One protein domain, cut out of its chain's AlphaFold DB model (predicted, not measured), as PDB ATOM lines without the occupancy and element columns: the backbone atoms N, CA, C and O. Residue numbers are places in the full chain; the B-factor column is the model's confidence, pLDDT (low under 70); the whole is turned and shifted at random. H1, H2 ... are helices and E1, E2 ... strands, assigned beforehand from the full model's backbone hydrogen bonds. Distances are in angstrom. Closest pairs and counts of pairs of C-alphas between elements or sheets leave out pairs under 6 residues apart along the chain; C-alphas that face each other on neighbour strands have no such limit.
ATOM      1  N   ARG A   2     150.313 173.290 132.036       36.22
ATOM      2  CA  ARG A   2     150.489 174.145 133.226       36.22
ATOM      3  C   ARG A   2     149.172 174.882 133.484       36.22
ATOM      4  O   ARG A   2     148.710 175.590 132.597       36.22
ATOM      5  N   ARG A   3     148.564 174.711 134.663       38.44
ATOM      6  CA  ARG A   3     147.449 175.563 135.102       38.44
ATOM      7  C   ARG A   3     148.005 176.957 135.382       38.44
ATOM      8  O   ARG A   3     148.738 177.139 136.350       38.44
ATOM      9  N   LEU A   4     147.674 177.910 134.519       39.75
ATOM     10  CA  LEU A   4     147.805 179.337 134.786       39.75
ATOM     11  C   LEU A   4     146.662 179.715 135.731       39.75
ATOM     12  O   LEU A   4     145.594 180.127 135.289       39.75
ATOM     13  N   TRP A   5     146.845 179.494 137.030       43.56
ATOM     14  CA  TRP A   5     146.004 180.165 138.013       43.56
ATOM     15  C   TRP A   5     146.407 181.637 137.962       43.56
ATOM     16  O   TRP A   5     147.486 181.998 138.428       43.56
ATOM     17  N   GLY A   6     145.591 182.462 137.300       53.31
ATOM     18  CA  GLY A   6     145.689 183.909 137.448       53.31
ATOM     19  C   GLY A   6     145.659 184.239 138.938       53.31
ATOM     20  O   GLY A   6     144.970 183.560 139.703       53.31
ATOM     21  N   VAL A   7     146.460 185.212 139.360       58.62
ATOM     22  CA  VAL A   7     146.468 185.677 140.749       58.62
ATOM     23  C   VAL A   7     145.107 186.316 141.013       58.62
ATOM     24  O   VAL A   7     144.895 187.487 140.729       58.62
ATOM     25  N   VAL A   8     144.155 185.518 141.489       73.56
ATOM     26  CA  VAL A   8     142.874 186.027 141.968       73.56
ATOM     27  C   VAL A   8     143.144 186.583 143.357       73.56
ATOM     28  O   VAL A   8     143.472 185.833 144.280       73.56
ATOM     29  N   MET A   9     143.060 187.907 143.485       87.50
ATOM     30  CA  MET A   9     143.215 188.592 144.763       87.50
ATOM     31  C   MET A   9     142.231 188.031 145.794       87.50
ATOM     32  O   MET A   9     141.082 187.719 145.474       87.50
ATOM     33  N   ARG A  10     142.682 187.898 147.048       92.62
ATOM     34  CA  ARG A  10     141.847 187.342 148.118       92.62
ATOM     35  C   ARG A  10     140.578 188.200 148.315       92.62
ATOM     36  O   ARG A  10     140.698 189.431 148.302       92.62
ATOM     37  N   PRO A  11     139.380 187.609 148.507       93.44
ATOM     38  CA  PRO A  11     138.118 188.357 148.576       93.44
ATOM     39  C   PRO A  11     138.106 189.498 149.602       93.44
ATOM     40  O   PRO A  11     137.557 190.567 149.343       93.44
ATOM     41  N   GLU A  12     138.761 189.321 150.747       95.69
ATOM     42  CA  GLU A  12     138.871 190.346 151.787       95.69
ATOM     43  C   GLU A  12     139.705 191.567 151.361       95.69
ATOM     44  O   GLU A  12     139.466 192.686 151.828       95.69
ATOM     45  N   LEU A  13     140.664 191.381 150.449       95.88
ATOM     46  CA  LEU A  13     141.432 192.481 149.867       95.88
ATOM     47  C   LEU A  13     140.626 193.207 148.790       95.88
ATOM     48  O   LEU A  13     140.723 194.427 148.706       95.88
ATOM     49  N   ILE A  14     139.785 192.494 148.034       95.94
ATOM     50  CA  ILE A  14     138.837 193.109 147.090       95.94
ATOM     51  C   ILE A  14     137.856 194.010 147.846       95.94
ATOM     52  O   ILE A  14     137.641 195.154 147.452       95.94
ATOM     53  N   GLU A  15     137.311 193.534 148.965       96.94
ATOM     54  CA  GLU A  15     136.423 194.343 149.805       96.94
ATOM     55  C   GLU A  15     137.157 195.542 150.421       96.94
ATOM     56  O   GLU A  15     136.639 196.659 150.465       96.94
ATOM     57  N   THR A  16     138.412 195.350 150.835       97.62
ATOM     58  CA  THR A  16     139.240 196.462 151.316       97.62
ATOM     59  C   THR A  16     139.490 197.495 150.215       97.62
ATOM     60  O   THR A  16     139.370 198.689 150.484       97.62
ATOM     61  N   ALA A  17     139.778 197.060 148.986       97.31
ATOM     62  CA  ALA A  17     139.954 197.939 147.835       97.31
ATOM     63  C   ALA A  17     138.674 198.730 147.541       97.31
ATOM     64  O   ALA A  17     138.738 199.951 147.434       97.31
ATOM     65  N   ARG A  18     137.513 198.064 147.518       97.50
ATOM     66  CA  ARG A  18     136.198 198.703 147.354       97.50
ATOM     67  C   ARG A  18     135.976 199.800 148.393       97.50
ATOM     68  O   ARG A  18     135.632 200.920 148.027       97.50
ATOM     69  N   ARG A  19     136.222 199.507 149.672       97.88
ATOM     70  CA  ARG A  19     136.034 200.464 150.775       97.88
ATOM     71  C   ARG A  19     136.978 201.666 150.709       97.88
ATOM     72  O   ARG A  19     136.578 202.756 151.101       97.88
ATOM     73  N   LEU A  20     138.227 201.465 150.291       97.75
ATOM     74  CA  LEU A  20     139.208 202.550 150.164       97.75
ATOM     75  C   LEU A  20     139.038 203.351 148.867       97.75
ATOM     76  O   LEU A  20     139.542 204.468 148.768       97.75
ATOM     77  N   SER A  21     138.370 202.781 147.864       97.94
ATOM     78  CA  SER A  21     138.164 203.439 146.580       97.94
ATOM     79  C   SER A  21     137.228 204.641 146.704       97.94
ATOM     80  O   SER A  21     136.278 204.643 147.486       97.94
ATOM     81  N   VAL A  22     137.467 205.658 145.878       98.00
ATOM     82  CA  VAL A  22     136.556 206.802 145.709       98.00
ATOM     83  C   VAL A  22     135.480 206.537 144.651       98.00
ATOM     84  O   VAL A  22     134.635 207.391 144.395       98.00
ATOM     85  N   GLY A  23     135.524 205.367 144.011       98.06
ATOM     86  CA  GLY A  23     134.600 204.961 142.966       98.06
ATOM     87  C   GLY A  23     135.141 203.812 142.124       98.06
ATOM     88  O   GLY A  23     136.228 203.280 142.359       98.06
ATOM     89  N   GLU A  24     134.369 203.460 141.103       97.94
ATOM     90  CA  GLU A  24     134.681 202.398 140.154       97.94
ATOM     91  C   GLU A  24     134.567 202.926 138.722       97.94
ATOM     92  O   GLU A  24     133.757 203.811 138.434       97.94
ATOM     93  N   ALA A  25     135.362 202.368 137.813       97.94
ATOM     94  CA  ALA A  25     135.325 202.700 136.395       97.94
ATOM     95  C   ALA A  25     135.463 201.453 135.521       97.94
ATOM     96  O   ALA A  25     135.806 200.363 135.988       97.94
ATOM     97  N   ARG A  26     135.203 201.642 134.225       98.31
ATOM     98  CA  ARG A  26     135.532 200.665 133.192       98.31
ATOM     99  C   ARG A  26     136.472 201.260 132.160       98.31
ATOM    100  O   ARG A  26     136.351 202.438 131.831       98.31
ATOM    101  N   GLY A  27     137.408 200.447 131.683       97.62
ATOM    102  CA  GLY A  27     138.388 200.889 130.701       97.62
ATOM    103  C   GLY A  27     139.496 199.885 130.424       97.62
ATOM    104  O   GLY A  27     139.488 198.758 130.936       97.62
ATOM    105  N   PHE A  28     140.462 200.320 129.625       97.62
ATOM    106  CA  PHE A  28     141.641 199.556 129.235       97.62
ATOM    107  C   PHE A  28     142.910 200.287 129.655       97.62
ATOM    108  O   PHE A  28     142.982 201.512 129.618       97.62
ATOM    109  N   ARG A  29     143.937 199.532 130.047       97.75
ATOM    110  CA  ARG A  29     145.255 200.103 130.319       97.75
ATOM    111  C   ARG A  29     145.999 200.313 129.003       97.75
ATOM    112  O   ARG A  29     146.316 199.346 128.308       97.75
ATOM    113  N   GLY A  30     146.303 201.566 128.689       96.94
ATOM    114  CA  GLY A  30     147.176 201.953 127.591       96.94
ATOM    115  C   GLY A  30     148.610 201.456 127.786       96.94
ATOM    116  O   GLY A  30     149.048 201.111 128.888       96.94
ATOM    117  N   ARG A  31     149.383 201.415 126.693       96.56
ATOM    118  CA  ARG A  31     150.804 201.005 126.731       96.56
ATOM    119  C   ARG A  31     151.690 201.991 127.493       96.56
ATOM    120  O   ARG A  31     152.735 201.600 128.002       96.56
ATOM    121  N   ASP A  32     151.265 203.244 127.556       95.81
ATOM    122  CA  ASP A  32     151.844 204.323 128.357       95.81
ATOM    123  C   ASP A  32     151.520 204.200 129.857       95.81
ATOM    124  O   ASP A  32     152.064 204.942 130.672       95.81
ATOM    125  N   GLY A  33     150.673 203.239 130.239       96.69
ATOM    126  CA  GLY A  33     150.220 203.051 131.610       96.69
ATOM    127  C   GLY A  33     149.070 203.974 132.008       96.69
ATOM    128  O   GLY A  33     148.698 203.961 133.181       96.69
ATOM    129  N   LEU A  34     148.497 204.737 131.072       98.38
ATOM    130  CA  LEU A  34     147.304 205.539 131.320       98.38
ATOM    131  C   LEU A  34     146.032 204.705 131.143       98.38
ATOM    132  O   LEU A  34     146.046 203.656 130.494       98.38
ATOM    133  N   ILE A  35     144.934 205.131 131.760       98.25
ATOM    134  CA  ILE A  35     143.626 204.506 131.560       98.25
ATOM    135  C   ILE A  35     142.923 205.122 130.344       98.25
ATOM    136  O   ILE A  35     142.866 206.342 130.202       98.25
ATOM    137  N   ASP A  36     142.335 204.274 129.507       97.69
ATOM    138  CA  ASP A  36     141.366 204.663 128.484       97.69
ATOM    139  C   ASP A  36     139.964 204.238 128.941       97.69
ATOM    140  O   ASP A  36     139.703 203.045 129.137       97.69
ATOM    141  N   LEU A  37     139.089 205.207 129.225       97.38
ATOM    142  CA  LEU A  37     137.788 204.955 129.847       97.38
ATOM    143  C   LEU A  37     136.753 204.528 128.804       97.38
ATOM    144  O   LEU A  37     136.241 205.342 128.040       97.38
ATOM    145  N   GLU A  38     136.349 203.262 128.866       95.88
ATOM    146  CA  GLU A  38     135.363 202.677 127.960       95.88
ATOM    147  C   GLU A  38     134.386 201.755 128.703       95.88
ATOM    148  O   GLU A  38     134.765 200.940 129.546       95.88
ATOM    149  N   ARG A  39     133.089 201.835 128.367       93.06
ATOM    150  CA  ARG A  39     132.015 201.102 129.078       93.06
ATOM    151  C   ARG A  39     132.122 199.574 128.976       93.06
ATOM    152  O   ARG A  39     131.632 198.861 129.854       93.06
ATOM    153  N   ASN A  40     132.715 199.071 127.901       94.88
ATOM    154  CA  ASN A  40     132.959 197.649 127.643       94.88
ATOM    155  C   ASN A  40     134.319 197.165 128.187       94.88
ATOM    156  O   ASN A  40     134.632 195.986 128.035       94.88
ATOM    157  N   GLY A  41     135.105 198.046 128.814       95.19
ATOM    158  CA  GLY A  41     136.413 197.720 129.368       95.19
ATOM    159  C   GLY A  41     136.373 196.893 130.653       95.19
ATOM    160  O   GLY A  41     135.311 196.580 131.206       95.19
ATOM    161  N   ALA A  42     137.569 196.557 131.139       96.62
ATOM    162  CA  ALA A  42     137.761 195.871 132.412       96.62
ATOM    163  C   ALA A  42     137.290 196.742 133.584       96.62
ATOM    164  O   ALA A  42     137.205 197.959 133.453       96.62
ATOM    165  N   HIS A  43     136.981 196.121 134.724       97.06
ATOM    166  CA  HIS A  43     136.582 196.817 135.950       97.06
ATOM    167  C   HIS A  43     137.802 197.301 136.746       97.06
ATOM    168  O   HIS A  43     138.791 196.574 136.863       97.06
ATOM    169  N   TRP A  44     137.715 198.517 137.288       98.25
ATOM    170  CA  TRP A  44     138.786 199.162 138.045       98.25
ATOM    171  C   TRP A  44     138.243 199.846 139.299       98.25
ATOM    172  O   TRP A  44     137.242 200.562 139.233       98.25
ATOM    173  N   PHE A  45     138.959 199.705 140.414       98.50
ATOM    174  CA  PHE A  45     138.814 200.576 141.578       98.50
ATOM    175  C   PHE A  45     139.632 201.849 141.388       98.50
ATOM    176  O   PHE A  45     140.748 201.793 140.872       98.50
ATOM    177  N   ILE A  46     139.088 202.983 141.823       98.62
ATOM    178  CA  ILE A  46     139.732 204.290 141.698       98.62
ATOM    179  C   ILE A  46     140.227 204.733 143.071       98.62
ATOM    180  O   ILE A  46     139.439 204.851 144.009       98.62
ATOM    181  N   PHE A  47     141.513 205.046 143.180       98.56
ATOM    182  CA  PHE A  47     142.112 205.662 144.359       98.56
ATOM    183  C   PHE A  47     142.537 207.089 144.033       98.56
ATOM    184  O   PHE A  47     143.135 207.353 142.988       98.56
ATOM    185  N   ARG A  48     142.198 208.020 144.925       98.12
ATOM    186  CA  ARG A  48     142.566 209.425 144.779       98.12
ATOM    187  C   ARG A  48     143.947 209.652 145.377       98.12
ATOM    188  O   ARG A  48     144.141 209.408 146.559       98.12
ATOM    189  N   GLU A  49     144.849 210.204 144.580       97.44
ATOM    190  CA  GLU A  49     146.157 210.677 145.028       97.44
ATOM    191  C   GLU A  49     146.243 212.203 144.844       97.44
ATOM    192  O   GLU A  49     145.417 212.778 144.128       97.44
ATOM    193  N   PRO A  50     147.205 212.896 145.484       95.12
ATOM    194  CA  PRO A  50     147.271 214.360 145.452       95.12
ATOM    195  C   PRO A  50     147.243 214.975 144.042       95.12
ATOM    196  O   PRO A  50     146.572 215.985 143.834       95.12
ATOM    197  N   ASP A  51     147.906 214.340 143.071       95.25
ATOM    198  CA  ASP A  51     148.098 214.886 141.720       95.25
ATOM    199  C   ASP A  51     147.449 214.053 140.595       95.25
ATOM    200  O   ASP A  51     147.564 214.408 139.412       95.25
ATOM    201  N   ASP A  52     146.783 212.940 140.923       98.25
ATOM    202  CA  ASP A  52     146.342 211.935 139.945       98.25
ATOM    203  C   ASP A  52     145.235 211.010 140.495       98.25
ATOM    204  O   ASP A  52     144.925 211.011 141.687       98.25
ATOM    205  N   LEU A  53     144.658 210.191 139.615       98.44
ATOM    206  CA  LEU A  53     143.825 209.047 139.979       98.44
ATOM    207  C   LEU A  53     144.554 207.757 139.612       98.44
ATOM    208  O   LEU A  53     145.038 207.601 138.489       98.44
ATOM    209  N   VAL A  54     144.598 206.822 140.556       98.62
ATOM    210  CA  VAL A  54     145.188 205.499 140.356       98.62
ATOM    211  C   VAL A  54     144.068 204.488 140.178       98.62
ATOM    212  O   VAL A  54     143.227 204.311 141.056       98.62
ATOM    213  N   TYR A  55     144.068 203.810 139.038       98.62
ATOM    214  CA  TYR A  55     143.126 202.758 138.693       98.62
ATOM    215  C   TYR A  55     143.772 201.422 138.999       98.62
ATOM    216  O   TYR A  55     144.854 201.125 138.496       98.62
ATOM    217  N   PHE A  56     143.097 200.599 139.788       98.25
ATOM    218  CA  PHE A  56     143.582 199.286 140.179       98.25
ATOM    219  C   PHE A  56     142.610 198.185 139.771       98.25
ATOM    220  O   PHE A  56     141.417 198.252 140.076       98.25
ATOM    221  N   ARG A  57     143.134 197.148 139.116       95.69
ATOM    222  CA  ARG A  57     142.361 195.987 138.681       95.69
ATOM    223  C   ARG A  57     142.682 194.775 139.565       95.69
ATOM    224  O   ARG A  57     143.738 194.160 139.383       95.69
ATOM    225  N   PRO A  58     141.781 194.372 140.478       91.56
ATOM    226  CA  PRO A  58     142.062 193.335 141.476       91.56
ATOM    227  C   PRO A  58     142.352 191.960 140.858       91.56
ATOM    228  O   PRO A  58     143.191 191.228 141.369       91.56
ATOM    229  N   ASP A  59     141.721 191.634 139.727       89.38
ATOM    230  CA  ASP A  59     141.834 190.314 139.086       89.38
ATOM    231  C   ASP A  59     143.207 190.042 138.457       89.38
ATOM    232  O   ASP A  59     143.517 188.915 138.080       89.38
ATOM    233  N   THR A  60     144.005 191.092 138.253       91.69
ATOM    234  CA  THR A  60     145.322 190.990 137.596       91.69
ATOM    235  C   THR A  60     146.432 191.720 138.327       91.69
ATOM    236  O   THR A  60     147.597 191.554 137.978       91.69
ATOM    237  N   GLY A  61     146.086 192.546 139.312       91.69
ATOM    238  CA  GLY A  61     147.023 193.448 139.963       91.69
ATOM    239  C   GLY A  61     147.476 194.613 139.076       91.69
ATOM    240  O   GLY A  61     148.408 195.322 139.450       91.69
ATOM    241  N   GLU A  62     146.866 194.811 137.901       95.81
ATOM    242  CA  GLU A  62     147.241 195.900 137.001       95.81
ATOM    243  C   GLU A  62     146.921 197.268 137.599       95.81
ATOM    244  O   GLU A  62     145.932 197.453 138.313       95.81
ATOM    245  N   ILE A  63     147.765 198.238 137.243       97.81
ATOM    246  CA  ILE A  63     147.620 199.636 137.631       97.81
ATOM    247  C   ILE A  63     147.662 200.509 136.385       97.81
ATOM    248  O   ILE A  63     148.584 200.384 135.573       97.81
ATOM    249  N   ALA A  64     146.699 201.412 136.267       98.38
ATOM    250  CA  ALA A  64     146.698 202.485 135.286       98.38
ATOM    251  C   ALA A  64     146.555 203.843 135.986       98.38
ATOM    252  O   ALA A  64     146.080 203.920 137.118       98.38
ATOM    253  N   LEU A  65     146.991 204.908 135.325       98.56
ATOM    254  CA  LEU A  65     146.972 206.273 135.855       98.56
ATOM    255  C   LEU A  65     146.056 207.161 135.011       98.56
ATOM    256  O   LEU A  65     145.864 206.898 133.828       98.56
ATOM    257  N   TRP A  66     145.499 208.223 135.590       98.25
ATOM    258  CA  TRP A  66     144.733 209.193 134.804       98.25
ATOM    259  C   TRP A  66     145.650 210.101 133.982       98.25
ATOM    260  O   TRP A  66     145.433 210.283 132.789       98.25
ATOM    261  N   ASN A  67     146.689 210.662 134.603       97.31
ATOM    262  CA  ASN A  67     147.602 211.602 133.940       97.31
ATOM    263  C   ASN A  67     149.093 211.283 134.140       97.31
ATOM    264  O   ASN A  67     149.945 212.044 133.678       97.31
ATOM    265  N   GLY A  68     149.419 210.184 134.824       97.06
ATOM    266  CA  GLY A  68     150.798 209.728 134.993       97.06
ATOM    267  C   GLY A  68     151.569 210.437 136.110       97.06
ATOM    268  O   GLY A  68     152.791 210.318 136.175       97.06
ATOM    269  N   ARG A  69     150.893 211.194 136.983       97.25
ATOM    270  CA  ARG A  69     151.536 212.005 138.030       97.25
ATOM    271  C   ARG A  69     151.468 211.377 139.416       97.25
ATOM    272  O   ARG A  69     152.151 211.871 140.314       97.25
ATOM    273  N   ALA A  70     150.743 210.278 139.624       97.88
ATOM    274  CA  ALA A  70     150.714 209.591 140.918       97.88
ATOM    275  C   ALA A  70     152.126 209.154 141.339       97.88
ATOM    276  O   ALA A  70     152.807 208.444 140.601       97.88
ATOM    277  N   PHE A  71     152.601 209.589 142.508       97.94
ATOM    278  CA  PHE A  71     153.884 209.123 143.053       97.94
ATOM    279  C   PHE A  71     153.766 207.714 143.648       97.94
ATOM    280  O   PHE A  71     154.619 206.849 143.433       97.94
TER     281      PHE A  71
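Overview. This is residues 2 to 71 of the 153 residues of an uncharacterized protein of Bradyrhizobium lupini HPC(L) (UniProt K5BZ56). A five-stranded antiparallel sheet is curled like part of a barrel and folded back on itself, with E2 and E1 facing E4 and E5 across the hinge strand E3. One helix, H1, packs on E3, and the first printed residues, 2 to 7, make a tail that reaches away from this body. The 70 printed residues hold H1 E1 E2 E3 E4 E5 in chain order, and the sheet's order is E2 - E1 - E3 - E4 - E5. The class is mixed, helices and strands; the whole is compact, with a radius of gyration of the C-alphas of 12.4 A and spans of 39 by 27 by 25 A.

Along the chain. H1, residues 11 to 20, begins at C-alpha 11 (138.118, 188.357, 148.576) and is 14.3 A long. E1 is residues 23 to 29, 17.2 A, and E2 is residues 35 to 37. E3, residues 42 to 49, is the longest strand, 21.2 A. E4 is residues 52 to 57, 16.5 A. E5, residues 62 to 65, ends at C-alpha 65 (146.972, 206.273, 135.855).

Arrangement. The sheet is strongly twisted, with E2 and E5 as edge strands. H1 is on it, 10.6 A in height, over E3 and E4; the closest C-alphas of H1 and E3 are those of Arg 18 and Phe 45, 6.6 A. Every O i to N i+4 pair in H1 is within hydrogen-bond range. In the hairpin E1 and E2, N 36 and O 28 are 2.8 A apart; between E1 and E3, N 44 and O 25 are 3.0 A apart. E3 E4 E5 form a meander, each strand the antiparallel neighbour of the one before, with N 47 and O 54 at 2.8 A and N 55 and O 64 at 2.8 A. Across the fold, the closest C-alphas of E2 and E5 are those of Ile 35 and Ala 64, 5.2 A.

Size, cuts and confidence. The C-alphas farthest apart are those of Arg 2 and Pro 50, 42.2 A. The printed part has no cut, and the five links between named elements are tight. Mean pLDDT of the printed part is 91.8; residues 2 to 7 are under 70.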